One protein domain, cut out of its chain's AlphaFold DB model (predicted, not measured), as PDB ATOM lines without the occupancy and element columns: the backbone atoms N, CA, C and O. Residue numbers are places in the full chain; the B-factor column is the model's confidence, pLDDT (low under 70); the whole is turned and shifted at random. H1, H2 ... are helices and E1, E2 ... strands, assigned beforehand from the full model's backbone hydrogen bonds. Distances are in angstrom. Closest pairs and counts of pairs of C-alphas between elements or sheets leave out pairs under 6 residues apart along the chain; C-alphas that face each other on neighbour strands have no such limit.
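What this domain is: This is residues 163 to 279 of the 291 residues of an uncharacterized protein of Candidatus Electrothrix marina (UniProt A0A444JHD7). A small parallel sheet of four strands, E3, E2, E1 and E6, makes one part of the domain, with H1 lying along one face of it and H2 next to H1, near the E3 side. Beyond the ends of these strands a separate two-stranded hairpin, E4 and E5, with the long loop between its strands, makes one end of the longest axis. The printed part has 117 residues, with three named helices and six named strands in the order E1 H1 E2 H2 E3 E4 E5 H3 E6; the class is mixed, helices and strands, with under half of the residues in named elements. The whole is compact, with a radius of gyration of the C-alphas of 14.0 A, and elongated, spanning 42 by 26 by 26 A.

How they stand to each other: The largest sheet runs E3, residues 226 to 229, E2, residues 202 to 206, E1, residues 178 to 182, and E6, residues 275 to 278; E3 and E6 are its edge strands. E2 and E1 are parallel at 10 degrees, with N 204 and O 179 2.8 A apart, within hydrogen-bond range. E1 and E6 are parallel at 6 degrees, with N 180 and O 275 at 2.9 A. E3 and E2 are parallel at 23 degrees, with N 227 and O 203 at 2.8 A. H1, residues 188 to 196, is on the sheet at a height of 9.9 A, over E1 and, only just, over E2, with 3 of its C-alphas; on the local plane it runs along E1 at 15 degrees. The closest C-alphas of E1 and H1 are those of Asp 181 and Ser 190, 6.5 A apart. H2, residues 210 to 219, only grazes the sheet and is near H1. E1, H1, E2 and E2, H2, E3 are strand-helix-strand units, two parallel neighbour strands with a helix between, each with a right-handed crossover. H3, residues 265 to 268, only grazes the sheet. E4, residues 238 to 243, and E5, residues 258 to 263, form an antiparallel hairpin at 136 degrees, with N 242 and O 258 at 2.8 A; E4 is apart from E1, for instance. Every O i to N i+4 pair is within range in H2 and 4 of 5 in H1; H3 is too short for such a pair.

Where its parts are: E1 begins at C-alpha 178, (3.891, -38.748, 28.104), and spans 12.7 A; E2 spans 12.9 A. H1 is 13.0 A long and H2 14.2 A. E4 spans 16.1 A and E5 16.3 A, from C-alpha 258 at (0.387, -21.544, 3.654). E3 is 9.7 A long, H3 5.4 A, and E6 10.4 A, ending at C-alpha 278, (9.024, -27.064, 21.412).

The domain as a whole: The C-alphas farthest apart are those of Thr 175 and Asn 255, 43.1 A. The printed part has no cut. The link from E4 to E5, 14 residues, is long. The mean pLDDT of the printed part is 91.7; residues 248 and 279 are under 70.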
ATOM      1  N   ASP A 163      21.492 -33.973  18.458       83.81
ATOM      2  CA  ASP A 163      21.108 -35.290  18.981       83.81
ATOM      3  C   ASP A 163      20.811 -35.295  20.490       83.81
ATOM      4  O   ASP A 163      20.110 -36.171  20.990       83.81
ATOM      5  N   ARG A 164      21.330 -34.315  21.237       87.19
ATOM      6  CA  ARG A 164      21.093 -34.168  22.682       87.19
ATOM      7  C   ARG A 164      20.135 -33.038  23.024       87.19
ATOM      8  O   ARG A 164      19.773 -32.891  24.187       87.19
ATOM      9  N   GLN A 165      19.709 -32.257  22.037       86.50
ATOM     10  CA  GLN A 165      18.813 -31.133  22.260       86.50
ATOM     11  C   GLN A 165      17.535 -31.600  22.977       86.50
ATOM     12  O   GLN A 165      16.918 -32.576  22.561       86.50
ATOM     13  N   TYR A 166      17.159 -30.894  24.050       89.75
ATOM     14  CA  TYR A 166      16.071 -31.215  24.994       89.75
ATOM     15  C   TYR A 166      16.334 -32.365  25.976       89.75
ATOM     16  O   TYR A 166      15.633 -32.459  26.978       89.75
ATOM     17  N   PHE A 167      17.347 -33.199  25.751       91.62
ATOM     18  CA  PHE A 167      17.623 -34.393  26.553       91.62
ATOM     19  C   PHE A 167      18.889 -34.232  27.393       91.62
ATOM     20  O   PHE A 167      19.830 -35.025  27.297       91.62
ATOM     21  N   GLU A 168      18.907 -33.179  28.207       88.31
ATOM     22  CA  GLU A 168      20.043 -32.861  29.068       88.31
ATOM     23  C   GLU A 168      20.246 -33.913  30.170       88.31
ATOM     24  O   GLU A 168      19.271 -34.497  30.647       88.31
ATOM     25  N   PRO A 169      21.483 -34.128  30.661       86.81
ATOM     26  CA  PRO A 169      21.766 -35.144  31.682       86.81
ATOM     27  C   PRO A 169      20.989 -34.973  32.996       86.81
ATOM     28  O   PRO A 169      20.814 -35.935  33.743       86.81
ATOM     29  N   PHE A 170      20.537 -33.753  33.302       88.44
ATOM     30  CA  PHE A 170      19.719 -33.478  34.484       88.44
ATOM     31  C   PHE A 170      18.240 -33.851  34.300       88.44
ATOM     32  O   PHE A 170      17.513 -33.947  35.293       88.44
ATOM     33  N   LEU A 171      17.781 -34.072  33.063       89.75
ATOM     34  CA  LEU A 171      16.426 -34.523  32.774       89.75
ATOM     35  C   LEU A 171      16.306 -36.014  33.102       89.75
ATOM     36  O   LEU A 171      16.856 -36.878  32.420       89.75
ATOM     37  N   LYS A 172      15.556 -36.324  34.158       88.88
ATOM     38  CA  LYS A 172      15.300 -37.704  34.581       88.88
ATOM     39  C   LYS A 172      14.016 -38.217  33.946       88.88
ATOM     40  O   LYS A 172      12.956 -38.127  34.561       88.88
ATOM     41  N   LEU A 173      14.131 -38.742  32.729       91.88
ATOM     42  CA  LEU A 173      13.043 -39.482  32.089       91.88
ATOM     43  C   LEU A 173      12.827 -40.813  32.818       91.88
ATOM     44  O   LEU A 173      13.778 -41.562  33.049       91.88
ATOM     45  N   ASN A 174      11.583 -41.099  33.182       90.31
ATOM     46  CA  ASN A 174      11.176 -42.332  33.844       90.31
ATOM     47  C   ASN A 174      10.484 -43.273  32.854       90.31
ATOM     48  O   ASN A 174      10.366 -42.987  31.665       90.31
ATOM     49  N   THR A 175      10.033 -44.429  33.326       94.06
ATOM     50  CA  THR A 175       9.108 -45.251  32.545       94.06
ATOM     51  C   THR A 175       7.723 -44.604  32.545       94.06
ATOM     52  O   THR A 175       7.311 -43.973  33.518       94.06
ATOM     53  N   GLY A 176       6.988 -44.760  31.448       95.88
ATOM     54  CA  GLY A 176       5.619 -44.270  31.319       95.88
ATOM     55  C   GLY A 176       5.481 -42.774  31.033       95.88
ATOM     56  O   GLY A 176       4.397 -42.233  31.238       95.88
ATOM     57  N   GLU A 177       6.529 -42.109  30.546       96.88
ATOM     58  CA  GLU A 177       6.485 -40.682  30.192       96.88
ATOM     59  C   GLU A 177       5.473 -40.411  29.062       96.88
ATOM     60  O   GLU A 177       5.352 -41.188  28.111       96.88
ATOM     61  N   VAL A 178       4.748 -39.296  29.161       97.50
ATOM     62  CA  VAL A 178       3.891 -38.748  28.104       97.50
ATOM     63  C   VAL A 178       4.608 -37.544  27.513       97.50
ATOM     64  O   VAL A 178       4.721 -36.494  28.155       97.50
ATOM     65  N   PHE A 179       5.103 -37.709  26.290       97.25
ATOM     66  CA  PHE A 179       5.917 -36.713  25.607       97.25
ATOM     67  C   PHE A 179       5.101 -35.911  24.596       97.25
ATOM     68  O   PHE A 179       4.371 -36.474  23.785       97.25
ATOM     69  N   VAL A 180       5.254 -34.591  24.611       97.50
ATOM     70  CA  VAL A 180       4.739 -33.694  23.572       97.50
ATOM     71  C   VAL A 180       5.896 -33.227  22.697       97.50
ATOM     72  O   VAL A 180       6.786 -32.531  23.182       97.50
ATOM     73  N   ASP A 181       5.848 -33.562  21.407       95.81
ATOM     74  CA  ASP A 181       6.789 -33.059  20.404       95.81
ATOM     75  C   ASP A 181       6.163 -31.869  19.659       95.81
ATOM     76  O   ASP A 181       5.407 -32.036  18.696       95.81
ATOM     77  N   GLY A 182       6.391 -30.661  20.182       93.50
ATOM     78  CA  GLY A 182       5.809 -29.413  19.685       93.50
ATOM     79  C   GLY A 182       6.560 -28.848  18.478       93.50
ATOM     80  O   GLY A 182       7.601 -28.209  18.631       93.50
ATOM     81  N   GLY A 183       6.024 -29.036  17.271       90.25
ATOM     82  CA  GLY A 183       6.753 -28.721  16.037       90.25
ATOM     83  C   GLY A 183       7.760 -29.820  15.709       90.25
ATOM     84  O   GLY A 183       8.944 -29.547  15.527       90.25
ATOM     85  N   GLY A 184       7.287 -31.066  15.695       91.19
ATOM     86  CA  GLY A 184       8.127 -32.253  15.576       91.19
ATOM     87  C   GLY A 184       8.779 -32.447  14.200       91.19
ATOM     88  O   GLY A 184       9.598 -33.355  14.051       91.19
ATOM     89  N   PHE A 185       8.455 -31.608  13.207       91.94
ATOM     90  CA  PHE A 185       9.095 -31.560  11.892       91.94
ATOM     91  C   PHE A 185       9.169 -32.942  11.220       91.94
ATOM     92  O   PHE A 185       8.141 -33.514  10.864       91.94
ATOM     93  N   ASP A 186      10.368 -33.501  11.064       92.56
ATOM     94  CA  ASP A 186      10.609 -34.792  10.422       92.56
ATOM     95  C   ASP A 186      10.559 -35.984  11.395       92.56
ATOM     96  O   ASP A 186      10.794 -37.118  10.985       92.56
ATOM     97  N   GLY A 187      10.295 -35.760  12.685       94.69
ATOM     98  CA  GLY A 187      10.266 -36.802  13.711       94.69
ATOM     99  C   GLY A 187      11.588 -37.062  14.429       94.69
ATOM    100  O   GLY A 187      11.631 -37.954  15.275       94.69
ATOM    101  N   PHE A 188      12.672 -36.332  14.137       93.88
ATOM    102  CA  PHE A 188      13.979 -36.576  14.765       93.88
ATOM    103  C   PHE A 188      13.936 -36.540  16.304       93.88
ATOM    104  O   PHE A 188      14.420 -37.466  16.950       93.88
ATOM    105  N   THR A 189      13.306 -35.527  16.904       94.06
ATOM    106  CA  THR A 189      13.246 -35.395  18.371       94.06
ATOM    107  C   THR A 189      12.456 -36.531  19.028       94.06
ATOM    108  O   THR A 189      12.897 -37.077  20.039       94.06
ATOM    109  N   SER A 190      11.345 -36.959  18.427       96.31
ATOM    110  CA  SER A 190      10.597 -38.142  18.871       96.31
ATOM    111  C   SER A 190      11.422 -39.436  18.822       96.31
ATOM    112  O   SER A 190      11.292 -40.271  19.716       96.31
ATOM    113  N   GLN A 191      12.307 -39.616  17.832       95.88
ATOM    114  CA  GLN A 191      13.222 -40.769  17.816       95.88
ATOM    115  C   GLN A 191      14.215 -40.715  18.976       95.88
ATOM    116  O   GLN A 191      14.382 -41.704  19.689       95.88
ATOM    117  N   GLU A 192      14.832 -39.552  19.199       94.88
ATOM    118  CA  GLU A 192      15.778 -39.357  20.301       94.88
ATOM    119  C   GLU A 192      15.114 -39.571  21.674       94.88
ATOM    120  O   GLU A 192      15.740 -40.136  22.578       94.88
ATOM    121  N   PHE A 193      13.838 -39.200  21.819       95.56
ATOM    122  CA  PHE A 193      13.049 -39.493  23.015       95.56
ATOM    123  C   PHE A 193      12.907 -41.003  23.253       95.56
ATOM    124  O   PHE A 193      13.239 -41.472  24.339       95.56
ATOM    125  N   VAL A 194      12.480 -41.781  22.252       96.00
ATOM    126  CA  VAL A 194      12.240 -43.230  22.419       96.00
ATOM    127  C   VAL A 194      13.522 -44.009  22.711       96.00
ATOM    128  O   VAL A 194      13.489 -44.980  23.463       96.00
ATOM    129  N   VAL A 195      14.668 -43.569  22.181       94.12
ATOM    130  CA  VAL A 195      15.973 -44.162  22.531       94.12
ATOM    131  C   VAL A 195      16.254 -44.043  24.034       94.12
ATOM    132  O   VAL A 195      16.856 -44.940  24.624       94.12
ATOM    133  N   ARG A 196      15.812 -42.951  24.668       94.00
ATOM    134  CA  ARG A 196      16.068 -42.646  26.086       94.00
ATOM    135  C   ARG A 196      14.952 -43.123  27.015       94.00
ATOM    136  O   ARG A 196      15.223 -43.444  28.167       94.00
ATOM    137  N   CYS A 197      13.720 -43.189  26.522       95.56
ATOM    138  CA  CYS A 197      12.545 -43.679  27.231       95.56
ATOM    139  C   CYS A 197      11.789 -44.677  26.334       95.56
ATOM    140  O   CYS A 197      10.783 -44.311  25.732       95.56
ATOM    141  N   PRO A 198      12.253 -45.935  26.201       95.69
ATOM    142  CA  PRO A 198      11.584 -46.930  25.354       95.69
ATOM    143  C   PRO A 198      10.215 -47.355  25.910       95.69
ATOM    144  O   PRO A 198       9.291 -47.651  25.151       95.69
ATOM    145  N   ASP A 199      10.059 -47.304  27.234       96.19
ATOM    146  CA  ASP A 199       8.831 -47.655  27.951       96.19
ATOM    147  C   ASP A 199       7.913 -46.438  28.183       96.19
ATOM    148  O   ASP A 199       7.248 -46.350  29.212       96.19
ATOM    149  N   TYR A 200       7.871 -45.479  27.255       97.50
ATOM    150  CA  TYR A 200       6.973 -44.311  27.302       97.50
ATOM    151  C   TYR A 200       5.492 -44.708  27.314       97.50
ATOM    152  O   TYR A 200       5.147 -45.796  26.874       97.50
ATOM    153  N   SER A 201       4.593 -43.843  27.786       97.88
ATOM    154  CA  SER A 201       3.139 -44.071  27.725       97.88
ATOM    155  C   SER A 201       2.537 -43.596  26.406       97.88
ATOM    156  O   SER A 201       1.758 -44.331  25.800       97.88
ATOM    157  N   ALA A 202       2.903 -42.391  25.964       98.06
ATOM    158  CA  ALA A 202       2.408 -41.802  24.723       98.06
ATOM    159  C   ALA A 202       3.360 -40.727  24.172       98.06
ATOM    160  O   ALA A 202       4.089 -40.086  24.930       98.06
ATOM    161  N   ILE A 203       3.313 -40.511  22.857       98.25
ATOM    162  CA  ILE A 203       3.892 -39.340  22.185       98.25
ATOM    163  C   ILE A 203       2.756 -38.569  21.511       98.25
ATOM    164  O   ILE A 203       2.043 -39.134  20.685       98.25
ATOM    165  N   HIS A 204       2.598 -37.282  21.804       98.00
ATOM    166  CA  HIS A 204       1.749 -36.374  21.035       98.00
ATOM    167  C   HIS A 204       2.622 -35.534  20.110       98.00
ATOM    168  O   HIS A 204       3.311 -34.614  20.545       98.00
ATOM    169  N   PHE A 205       2.587 -35.872  18.828       97.75
ATOM    170  CA  PHE A 205       3.399 -35.258  17.791       97.75
ATOM    171  C   PHE A 205       2.613 -34.153  17.091       97.75
ATOM    172  O   PHE A 205       1.583 -34.432  16.473       97.75
ATOM    173  N   PHE A 206       3.095 -32.916  17.166       96.06
ATOM    174  CA  PHE A 206       2.454 -31.749  16.564       96.06
ATOM    175  C   PHE A 206       3.282 -31.225  15.397       96.06
ATOM    176  O   PHE A 206       4.403 -30.766  15.598       96.06
ATOM    177  N   GLU A 207       2.718 -31.242  14.192       94.69
ATOM    178  CA  GLU A 207       3.342 -30.648  13.008       94.69
ATOM    179  C   GLU A 207       2.256 -30.136  12.050       94.69
ATOM    180  O   GLU A 207       1.475 -30.937  11.530       94.69
ATOM    181  N   PRO A 208       2.152 -28.814  11.821       92.69
ATOM    182  CA  PRO A 208       1.127 -28.267  10.937       92.69
ATOM    183  C   PRO A 208       1.344 -28.591   9.449       92.69
ATOM    184  O   PRO A 208       0.359 -28.682   8.709       92.69
ATOM    185  N   SER A 209       2.591 -28.759   8.994       90.38
ATOM    186  CA  SER A 209       2.897 -29.066   7.594       90.38
ATOM    187  C   SER A 209       2.513 -30.504   7.249       90.38
ATOM    188  O   SER A 209       3.008 -31.468   7.835       90.38
ATOM    189  N   ALA A 210       1.650 -30.661   6.241       90.94
ATOM    190  CA  ALA A 210       1.238 -31.977   5.757       90.94
ATOM    191  C   ALA A 210       2.429 -32.794   5.232       90.94
ATOM    192  O   ALA A 210       2.508 -33.998   5.472       90.94
ATOM    193  N   GLU A 211       3.354 -32.140   4.526       91.44
ATOM    194  CA  GLU A 211       4.540 -32.777   3.954       91.44
ATOM    195  C   GLU A 211       5.456 -33.320   5.054       91.44
ATOM    196  O   GLU A 211       5.832 -34.495   5.030       91.44
ATOM    197  N   MET A 212       5.752 -32.495   6.064       91.75
ATOM    198  CA  MET A 212       6.600 -32.901   7.186       91.75
ATOM    199  C   MET A 212       5.929 -33.981   8.031       91.75
ATOM    200  O   MET A 212       6.574 -34.956   8.410       91.75
ATOM    201  N   LEU A 213       4.610 -33.903   8.220       94.62
ATOM    202  CA  LEU A 213       3.863 -34.944   8.918       94.62
ATOM    203  C   LEU A 213       3.909 -36.298   8.190       94.62
ATOM    204  O   LEU A 213       3.977 -37.343   8.840       94.62
ATOM    205  N   ILE A 214       3.871 -36.308   6.853       95.81
ATOM    206  CA  ILE A 214       4.042 -37.534   6.057       95.81
ATOM    207  C   ILE A 214       5.454 -38.096   6.255       95.81
ATOM    208  O   ILE A 214       5.596 -39.295   6.518       95.81
ATOM    209  N   ALA A 215       6.482 -37.244   6.183       95.62
ATOM    210  CA  ALA A 215       7.866 -37.648   6.417       95.62
ATOM    211  C   ALA A 215       8.050 -38.243   7.825       95.62
ATOM    212  O   ALA A 215       8.587 -39.345   7.958       95.62
ATOM    213  N   ALA A 216       7.514 -37.584   8.854       96.88
ATOM    214  CA  ALA A 216       7.549 -38.057  10.234       96.88
ATOM    215  C   ALA A 216       6.836 -39.404  10.399       96.88
ATOM    216  O   ALA A 216       7.416 -40.337  10.947       96.88
ATOM    217  N   LYS A 217       5.619 -39.571   9.861       97.75
ATOM    218  CA  LYS A 217       4.896 -40.857   9.918       97.75
ATOM    219  C   LYS A 217       5.666 -41.997   9.258       97.75
ATOM    220  O   LYS A 217       5.628 -43.116   9.758       97.75
ATOM    221  N   SER A 218       6.360 -41.721   8.154       97.38
ATOM    222  CA  SER A 218       7.231 -42.710   7.515       97.38
ATOM    223  C   SER A 218       8.451 -43.035   8.378       97.38
ATOM    224  O   SER A 218       8.841 -44.193   8.463       97.38
ATOM    225  N   LYS A 219       9.069 -42.027   9.000       97.06
ATOM    226  CA  LYS A 219      10.283 -42.173   9.818       97.06
ATOM    227  C   LYS A 219      10.014 -42.856  11.167       97.06
ATOM    228  O   LYS A 219      10.890 -43.517  11.720       97.06
ATOM    229  N   LEU A 220       8.804 -42.690  11.690       97.62
ATOM    230  CA  LEU A 220       8.346 -43.173  12.991       97.62
ATOM    231  C   LEU A 220       7.395 -44.379  12.865       97.62
ATOM    232  O   LEU A 220       6.675 -44.683  13.814       97.62
ATOM    233  N   SER A 221       7.368 -45.062  11.712       96.81
ATOM    234  CA  SER A 221       6.402 -46.133  11.410       96.81
ATOM    235  C   SER A 221       6.440 -47.303  12.394       96.81
ATOM    236  O   SER A 221       5.412 -47.922  12.653       96.81
ATOM    237  N   GLU A 222       7.618 -47.583  12.953       96.50
ATOM    238  CA  GLU A 222       7.844 -48.679  13.903       96.50
ATOM    239  C   GLU A 222       7.484 -48.309  15.350       96.50
ATOM    240  O   GLU A 222       7.487 -49.164  16.238       96.50
ATOM    241  N   LEU A 223       7.194 -47.032  15.618       96.44
ATOM    242  CA  LEU A 223       6.824 -46.572  16.950       96.44
ATOM    243  C   LEU A 223       5.338 -46.826  17.214       96.44
ATOM    244  O   LEU A 223       4.480 -46.672  16.347       96.44
ATOM    245  N   THR A 224       5.022 -47.192  18.453       94.38
ATOM    246  CA  THR A 224       3.643 -47.425  18.906       94.38
ATOM    247  C   THR A 224       3.211 -46.287  19.821       94.38
ATOM    248  O   THR A 224       4.044 -45.539  20.305       94.38
ATOM    249  N   ARG A 225       1.912 -46.127  20.101       97.06
ATOM    250  CA  ARG A 225       1.436 -45.127  21.088       97.06
ATOM    251  C   ARG A 225       1.842 -43.682  20.744       97.06
ATOM    252  O   ARG A 225       2.110 -42.866  21.620       97.06
ATOM    253  N   ILE A 226       1.879 -43.375  19.451       98.12
ATOM    254  CA  ILE A 226       2.076 -42.024  18.931       98.12
ATOM    255  C   ILE A 226       0.762 -41.481  18.360       98.12
ATOM    256  O   ILE A 226       0.064 -42.144  17.591       98.12
ATOM    257  N   HIS A 227       0.435 -40.255  18.745       97.94
ATOM    258  CA  HIS A 227      -0.737 -39.505  18.325       97.94
ATOM    259  C   HIS A 227      -0.277 -38.326  17.474       97.94
ATOM    260  O   HIS A 227       0.361 -37.401  17.971       97.94
ATOM    261  N   TYR A 228      -0.594 -38.377  16.184       98.12
ATOM    262  CA  TYR A 228      -0.212 -37.349  15.224       98.12
ATOM    263  C   TYR A 228      -1.293 -36.280  15.107       98.12
ATOM    264  O   TYR A 228      -2.419 -36.579  14.706       98.12
ATOM    265  N   HIS A 229      -0.913 -35.034  15.365       97.19
ATOM    266  CA  HIS A 229      -1.779 -33.866  15.299       97.19
ATOM    267  C   HIS A 229      -1.276 -32.919  14.210       97.19
ATOM    268  O   HIS A 229      -0.220 -32.301  14.345       97.19
ATOM    269  N   GLN A 230      -2.042 -32.788  13.123       96.12
ATOM    270  CA  GLN A 230      -1.719 -31.852  12.041       96.12
ATOM    271  C   GLN A 230      -2.153 -30.424  12.401       96.12
ATOM    272  O   GLN A 230      -3.079 -29.858  11.817       96.12
ATOM    273  N   VAL A 231      -1.538 -29.869  13.440       94.62
ATOM    274  CA  VAL A 231      -1.883 -28.567  14.010       94.62
ATOM    275  C   VAL A 231      -0.640 -27.960  14.654       94.62
ATOM    276  O   VAL A 231       0.170 -28.669  15.249       94.62
ATOM    277  N   GLY A 232      -0.474 -26.644  14.536       93.25
ATOM    278  CA  GLY A 232       0.559 -25.919  15.274       93.25
ATOM    279  C   GLY A 232       0.119 -25.638  16.713       93.25
ATOM    280  O   GLY A 232      -1.050 -25.342  16.958       93.25
ATOM    281  N   LEU A 233       1.041 -25.681  17.674       92.62
ATOM    282  CA  LEU A 233       0.742 -25.271  19.050       92.62
ATOM    283  C   LEU A 233       0.759 -23.743  19.182       92.62
ATOM    284  O   LEU A 233       1.698 -23.077  18.743       92.62
ATOM    285  N   TYR A 234      -0.282 -23.176  19.790       92.00
ATOM    286  CA  TYR A 234      -0.439 -21.732  19.970       92.00
ATOM    287  C   TYR A 234      -1.243 -21.383  21.233       92.00
ATOM    288  O   TYR A 234      -1.655 -22.263  21.986       92.00
ATOM    289  N   ASP A 235      -1.443 -20.090  21.504       89.38
ATOM    290  CA  ASP A 235      -2.164 -19.622  22.698       89.38
ATOM    291  C   ASP A 235      -3.699 -19.648  22.553       89.38
ATOM    292  O   ASP A 235      -4.419 -19.499  23.543       89.38
ATOM    293  N   ASN A 236      -4.209 -19.886  21.342       90.56
ATOM    294  CA  ASN A 236      -5.626 -20.038  21.039       90.56
ATOM    295  C   ASN A 236      -5.848 -20.910  19.793       90.56
ATOM    296  O   ASN A 236      -4.922 -21.152  19.016       90.56
ATOM    297  N   ASN A 237      -7.094 -21.348  19.606       95.31
ATOM    298  CA  ASN A 237      -7.499 -22.104  18.427       95.31
ATOM    299  C   ASN A 237      -7.860 -21.132  17.304       95.31
ATOM    300  O   ASN A 237      -8.771 -20.316  17.457       95.31
ATOM    301  N   SER A 238      -7.147 -21.210  16.182       95.88
ATOM    302  CA  SER A 238      -7.335 -20.303  15.047       95.88
ATOM    303  C   SER A 238      -6.701 -20.863  13.772       95.88
ATOM    304  O   SER A 238      -6.133 -21.952  13.753       95.88
ATOM    305  N   THR A 239      -6.788 -20.101  12.685       96.06
ATOM    306  CA  THR A 239      -6.059 -20.341  11.440       96.06
ATOM    307  C   THR A 239      -5.075 -19.203  11.213       96.06
ATOM    308  O   THR A 239      -5.476 -18.039  11.162       96.06
ATOM    309  N   LEU A 240      -3.793 -19.523  11.044       93.25
ATOM    310  CA  LEU A 240      -2.723 -18.533  10.896       93.25
ATOM    311  C   LEU A 240      -1.967 -18.733   9.579       93.25
ATOM    312  O   LEU A 240      -1.944 -19.826   9.013       93.25
ATOM    313  N   SER A 241      -1.395 -17.642   9.061       92.31
ATOM    314  CA  SER A 241      -0.463 -17.695   7.930       92.31
ATOM    315  C   SER A 241       0.875 -18.283   8.388       92.31
ATOM    316  O   SER A 241       1.388 -17.911   9.445       92.31
ATOM    317  N   PHE A 242       1.448 -19.180   7.592       86.81
ATOM    318  CA  PHE A 242       2.666 -19.920   7.906       86.81
ATOM    319  C   PHE A 242       3.620 -19.901   6.718       86.81
ATOM    320  O   PHE A 242       3.195 -20.062   5.576       86.81
ATOM    321  N   ASP A 243       4.895 -19.651   6.994       85.50
ATOM    322  CA  ASP A 243       5.975 -19.784   6.023       85.50
ATOM    323  C   ASP A 243       6.582 -21.182   6.155       85.50
ATOM    324  O   ASP A 243       7.287 -21.451   7.132       85.50
ATOM    325  N   SER A 244       6.263 -22.061   5.202       82.81
ATOM    326  CA  SER A 244       6.726 -23.456   5.155       82.81
ATOM    327  C   SER A 244       8.042 -23.633   4.392       82.81
ATOM    328  O   SER A 244       8.656 -24.698   4.447       82.81
ATOM    329  N   ASN A 245       8.521 -22.595   3.700       79.88
ATOM    330  CA  ASN A 245       9.691 -22.705   2.823       79.88
ATOM    331  C   ASN A 245      11.023 -22.618   3.576       79.88
ATOM    332  O   ASN A 245      12.085 -22.830   2.992       79.88
ATOM    333  N   ALA A 246      10.992 -22.297   4.868       71.38
ATOM    334  CA  ALA A 246      12.192 -22.109   5.674       71.38
ATOM    335  C   ALA A 246      12.708 -23.414   6.319       71.38
ATOM    336  O   ALA A 246      13.627 -23.368   7.141       71.38
ATOM    337  N   GLY A 247      12.142 -24.579   5.973       74.94
ATOM    338  CA  GLY A 247      12.561 -25.881   6.502       74.94
ATOM    339  C   GLY A 247      12.439 -25.930   8.026       74.94
ATOM    340  O   GLY A 247      11.373 -25.645   8.570       74.94
ATOM    341  N   SER A 248      13.539 -26.207   8.731       65.88
ATOM    342  CA  SER A 248      13.575 -26.179  10.205       65.88
ATOM    343  C   SER A 248      13.357 -24.787  10.819       65.88
ATOM    344  O   SER A 248      13.150 -24.674  12.022       65.88
ATOM    345  N   ALA A 249      13.387 -23.719  10.014       70.31
ATOM    346  CA  ALA A 249      13.114 -22.347  10.442       70.31
ATOM    347  C   ALA A 249      11.705 -21.848  10.055       70.31
ATOM    348  O   ALA A 249      11.439 -20.637  10.152       70.31
ATOM    349  N   SER A 250      10.827 -22.761   9.616       78.94
ATOM    350  CA  SER A 250       9.421 -22.486   9.294       78.94
ATOM    351  C   SER A 250       8.679 -21.914  10.499       78.94
ATOM    352  O   SER A 250       8.928 -22.288  11.648       78.94
ATOM    353  N   ARG A 251       7.798 -20.939  10.263       83.44
ATOM    354  CA  ARG A 251       7.189 -20.141  11.339       83.44
ATOM    355  C   ARG A 251       5.897 -19.468  10.901       83.44
ATOM    356  O   ARG A 251       5.648 -19.273   9.716       83.44
ATOM    357  N   ILE A 252       5.111 -19.005  11.871       86.25
ATOM    358  CA  ILE A 252       4.001 -18.090  11.578       86.25
ATOM    359  C   ILE A 252       4.550 -16.774  11.038       86.25
ATOM    360  O   ILE A 252       5.444 -16.166  11.630       86.25
ATOM    361  N   SER A 253       3.979 -16.342   9.922       85.00
ATOM    362  CA  SER A 253       4.366 -15.140   9.194       85.00
ATOM    363  C   SER A 253       3.126 -14.555   8.545       85.00
ATOM    364  O   SER A 253       2.394 -15.290   7.894       85.00
ATOM    365  N   GLU A 254       2.882 -13.250   8.677       86.44
ATOM    366  CA  GLU A 254       1.728 -12.591   8.038       86.44
ATOM    367  C   GLU A 254       1.700 -12.831   6.520       86.44
ATOM    368  O   GLU A 254       0.634 -13.082   5.953       86.44
ATOM    369  N   ASN A 255       2.887 -12.873   5.906       87.38
ATOM    370  CA  ASN A 255       3.115 -13.130   4.483       87.38
ATOM    371  C   ASN A 255       3.454 -14.602   4.182       87.38
ATOM    372  O   ASN A 255       4.092 -14.889   3.172       87.38
ATOM    373  N   GLY A 256       3.093 -15.525   5.077       85.00
ATOM    374  CA  GLY A 256       3.310 -16.958   4.885       85.00
ATOM    375  C   GLY A 256       2.625 -17.495   3.624       85.00
ATOM    376  O   GLY A 256       1.562 -17.013   3.227       85.00
ATOM    377  N   ASN A 257       3.237 -18.500   2.998       88.88
ATOM    378  CA  ASN A 257       2.753 -19.141   1.774       88.88
ATOM    379  C   ASN A 257       1.654 -20.189   2.020       88.88
ATOM    380  O   ASN A 257       1.033 -20.647   1.062       88.88
ATOM    381  N   GLU A 258       1.390 -20.550   3.276       90.62
ATOM    382  CA  GLU A 258       0.387 -21.544   3.654       90.62
ATOM    383  C   GLU A 258      -0.531 -21.060   4.783       90.62
ATOM    384  O   GLU A 258      -0.247 -20.095   5.500       90.62
ATOM    385  N   LYS A 259      -1.669 -21.745   4.945       93.50
ATOM    386  CA  LYS A 259      -2.594 -21.563   6.067       93.50
ATOM    387  C   LYS A 259      -2.627 -22.833   6.894       93.50
ATOM    388  O   LYS A 259      -2.940 -23.897   6.370       93.50
ATOM    389  N   ILE A 260      -2.367 -22.695   8.188       93.38
ATOM    390  CA  ILE A 260      -2.330 -23.819   9.122       93.38
ATOM    391  C   ILE A 260      -3.374 -23.632  10.213       93.38
ATOM    392  O   ILE A 260      -3.676 -22.502  10.612       93.38
ATOM    393  N   GLN A 261      -3.911 -24.742  10.709       96.19
ATOM    394  CA  GLN A 261      -4.656 -24.732  11.961       96.19
ATOM    395  C   GLN A 261      -3.670 -24.642  13.121       96.19
ATOM    396  O   GLN A 261      -2.611 -25.273  13.098       96.19
ATOM    397  N   VAL A 262      -4.039 -23.876  14.141       95.00
ATOM    398  CA  VAL A 262      -3.331 -23.837  15.418       95.00
ATOM    399  C   VAL A 262      -4.288 -24.102  16.572       95.00
ATOM    400  O   VAL A 262      -5.478 -23.801  16.461       95.00
ATOM    401  N   ALA A 263      -3.777 -24.663  17.665       94.62
ATOM    402  CA  ALA A 263      -4.563 -24.974  18.852       94.62
ATOM    403  C   ALA A 263      -3.747 -24.856  20.142       94.62
ATOM    404  O   ALA A 263      -2.516 -24.952  20.136       94.62
ATOM    405  N   ARG A 264      -4.448 -24.690  21.267       93.81
ATOM    406  CA  ARG A 264      -3.845 -24.839  22.597       93.81
ATOM    407  C   ARG A 264      -3.547 -26.309  22.865       93.81
ATOM    408  O   ARG A 264      -4.365 -27.165  22.540       93.81
ATOM    409  N   LEU A 265      -2.422 -26.588  23.522       93.38
ATOM    410  CA  LEU A 265      -2.059 -27.956  23.908       93.38
ATOM    411  C   LEU A 265      -3.167 -28.618  24.736       93.38
ATOM    412  O   LEU A 265      -3.607 -29.711  24.395       93.38
ATOM    413  N   ASP A 266      -3.668 -27.907  25.748       93.12
ATOM    414  CA  ASP A 266      -4.706 -28.388  26.671       93.12
ATOM    415  C   ASP A 266      -6.055 -28.683  25.991       93.12
ATOM    416  O   ASP A 266      -6.891 -29.379  26.562       93.12
ATOM    417  N   ASP A 267      -6.296 -28.153  24.786       95.19
ATOM    418  CA  ASP A 267      -7.515 -28.448  24.022       95.19
ATOM    419  C   ASP A 267      -7.387 -29.734  23.194       95.19
ATOM    420  O   ASP A 267      -8.398 -30.282  22.751       95.19
ATOM    421  N   VAL A 268      -6.158 -30.201  22.952       95.00
ATOM    422  CA  VAL A 268      -5.862 -31.350  22.083       95.00
ATOM    423  C   VAL A 268      -5.405 -32.565  22.888       95.00
ATOM    424  O   VAL A 268      -5.737 -33.697  22.535       95.00
ATOM    425  N   VAL A 269      -4.649 -32.349  23.966       95.19
ATOM    426  CA  VAL A 269      -4.080 -33.412  24.800       95.19
ATOM    427  C   VAL A 269      -4.850 -33.502  26.109       95.19
ATOM    428  O   VAL A 269      -4.800 -32.596  26.934       95.19
ATOM    429  N   GLY A 270      -5.560 -34.616  26.293       92.81
ATOM    430  CA  GLY A 270      -6.234 -34.939  27.554       92.81
ATOM    431  C   GLY A 270      -5.344 -35.670  28.563       92.81
ATOM    432  O   GLY A 270      -5.718 -35.779  29.731       92.81
ATOM    433  N   ASP A 271      -4.192 -36.176  28.120       91.38
ATOM    434  CA  ASP A 271      -3.249 -36.909  28.958       91.38
ATOM    435  C   ASP A 271      -2.455 -35.967  29.873       91.38
ATOM    436  O   ASP A 271      -2.210 -34.799  29.562       91.38
ATOM    437  N   ALA A 272      -2.013 -36.488  31.017       93.88
ATOM    438  CA  ALA A 272      -1.097 -35.767  31.892       93.88
ATOM    439  C   ALA A 272       0.310 -35.760  31.270       93.88
ATOM    440  O   ALA A 272       1.064 -36.721  31.416       93.88
ATOM    441  N   VAL A 273       0.646 -34.676  30.568       93.81
ATOM    442  CA  VAL A 273       1.960 -34.477  29.940       93.81
ATOM    443  C   VAL A 273       3.052 -34.404  31.003       93.81
ATOM    444  O   VAL A 273       2.955 -33.617  31.946       93.81
ATOM    445  N   SER A 274       4.111 -35.192  30.827       93.19
ATOM    446  CA  SER A 274       5.254 -35.230  31.742       93.19
ATOM    447  C   SER A 274       6.502 -34.561  31.164       93.19
ATOM    448  O   SER A 274       7.320 -34.033  31.917       93.19
ATOM    449  N   PHE A 275       6.619 -34.499  29.834       92.19
ATOM    450  CA  PHE A 275       7.714 -33.820  29.151       92.19
ATOM    451  C   PHE A 275       7.255 -33.191  27.829       92.19
ATOM    452  O   PHE A 275       6.421 -33.752  27.120       92.19
ATOM    453  N   ALA A 276       7.805 -32.029  27.473       91.50
ATOM    454  CA  ALA A 276       7.489 -31.347  26.223       91.50
ATOM    455  C   ALA A 276       8.741 -30.718  25.599       91.50
ATOM    456  O   ALA A 276       9.476 -29.994  26.275       91.50
ATOM    457  N   SER A 277       8.950 -30.953  24.305       87.75
ATOM    458  CA  SER A 277       9.841 -30.155  23.458       87.75
ATOM    459  C   SER A 277       9.012 -29.096  22.730       87.75
ATOM    460  O   SER A 277       7.807 -29.253  22.515       87.75
ATOM    461  N   ASN A 278       9.650 -27.993  22.342       77.12
ATOM    462  CA  ASN A 278       9.024 -27.064  21.412       77.12
ATOM    463  C   ASN A 278      10.061 -26.352  20.539       77.12
ATOM    464  O   ASN A 278      11.058 -25.828  21.049       77.12
ATOM    465  N   TRP A 279       9.786 -26.298  19.238       55.53
ATOM    466  CA  TRP A 279      10.528 -25.512  18.248       55.53
ATOM    467  C   TRP A 279       9.728 -24.325  17.700       55.53
ATOM    468  O   TRP A 279      10.318 -23.375  17.184       55.53
TER     469      TRP A 279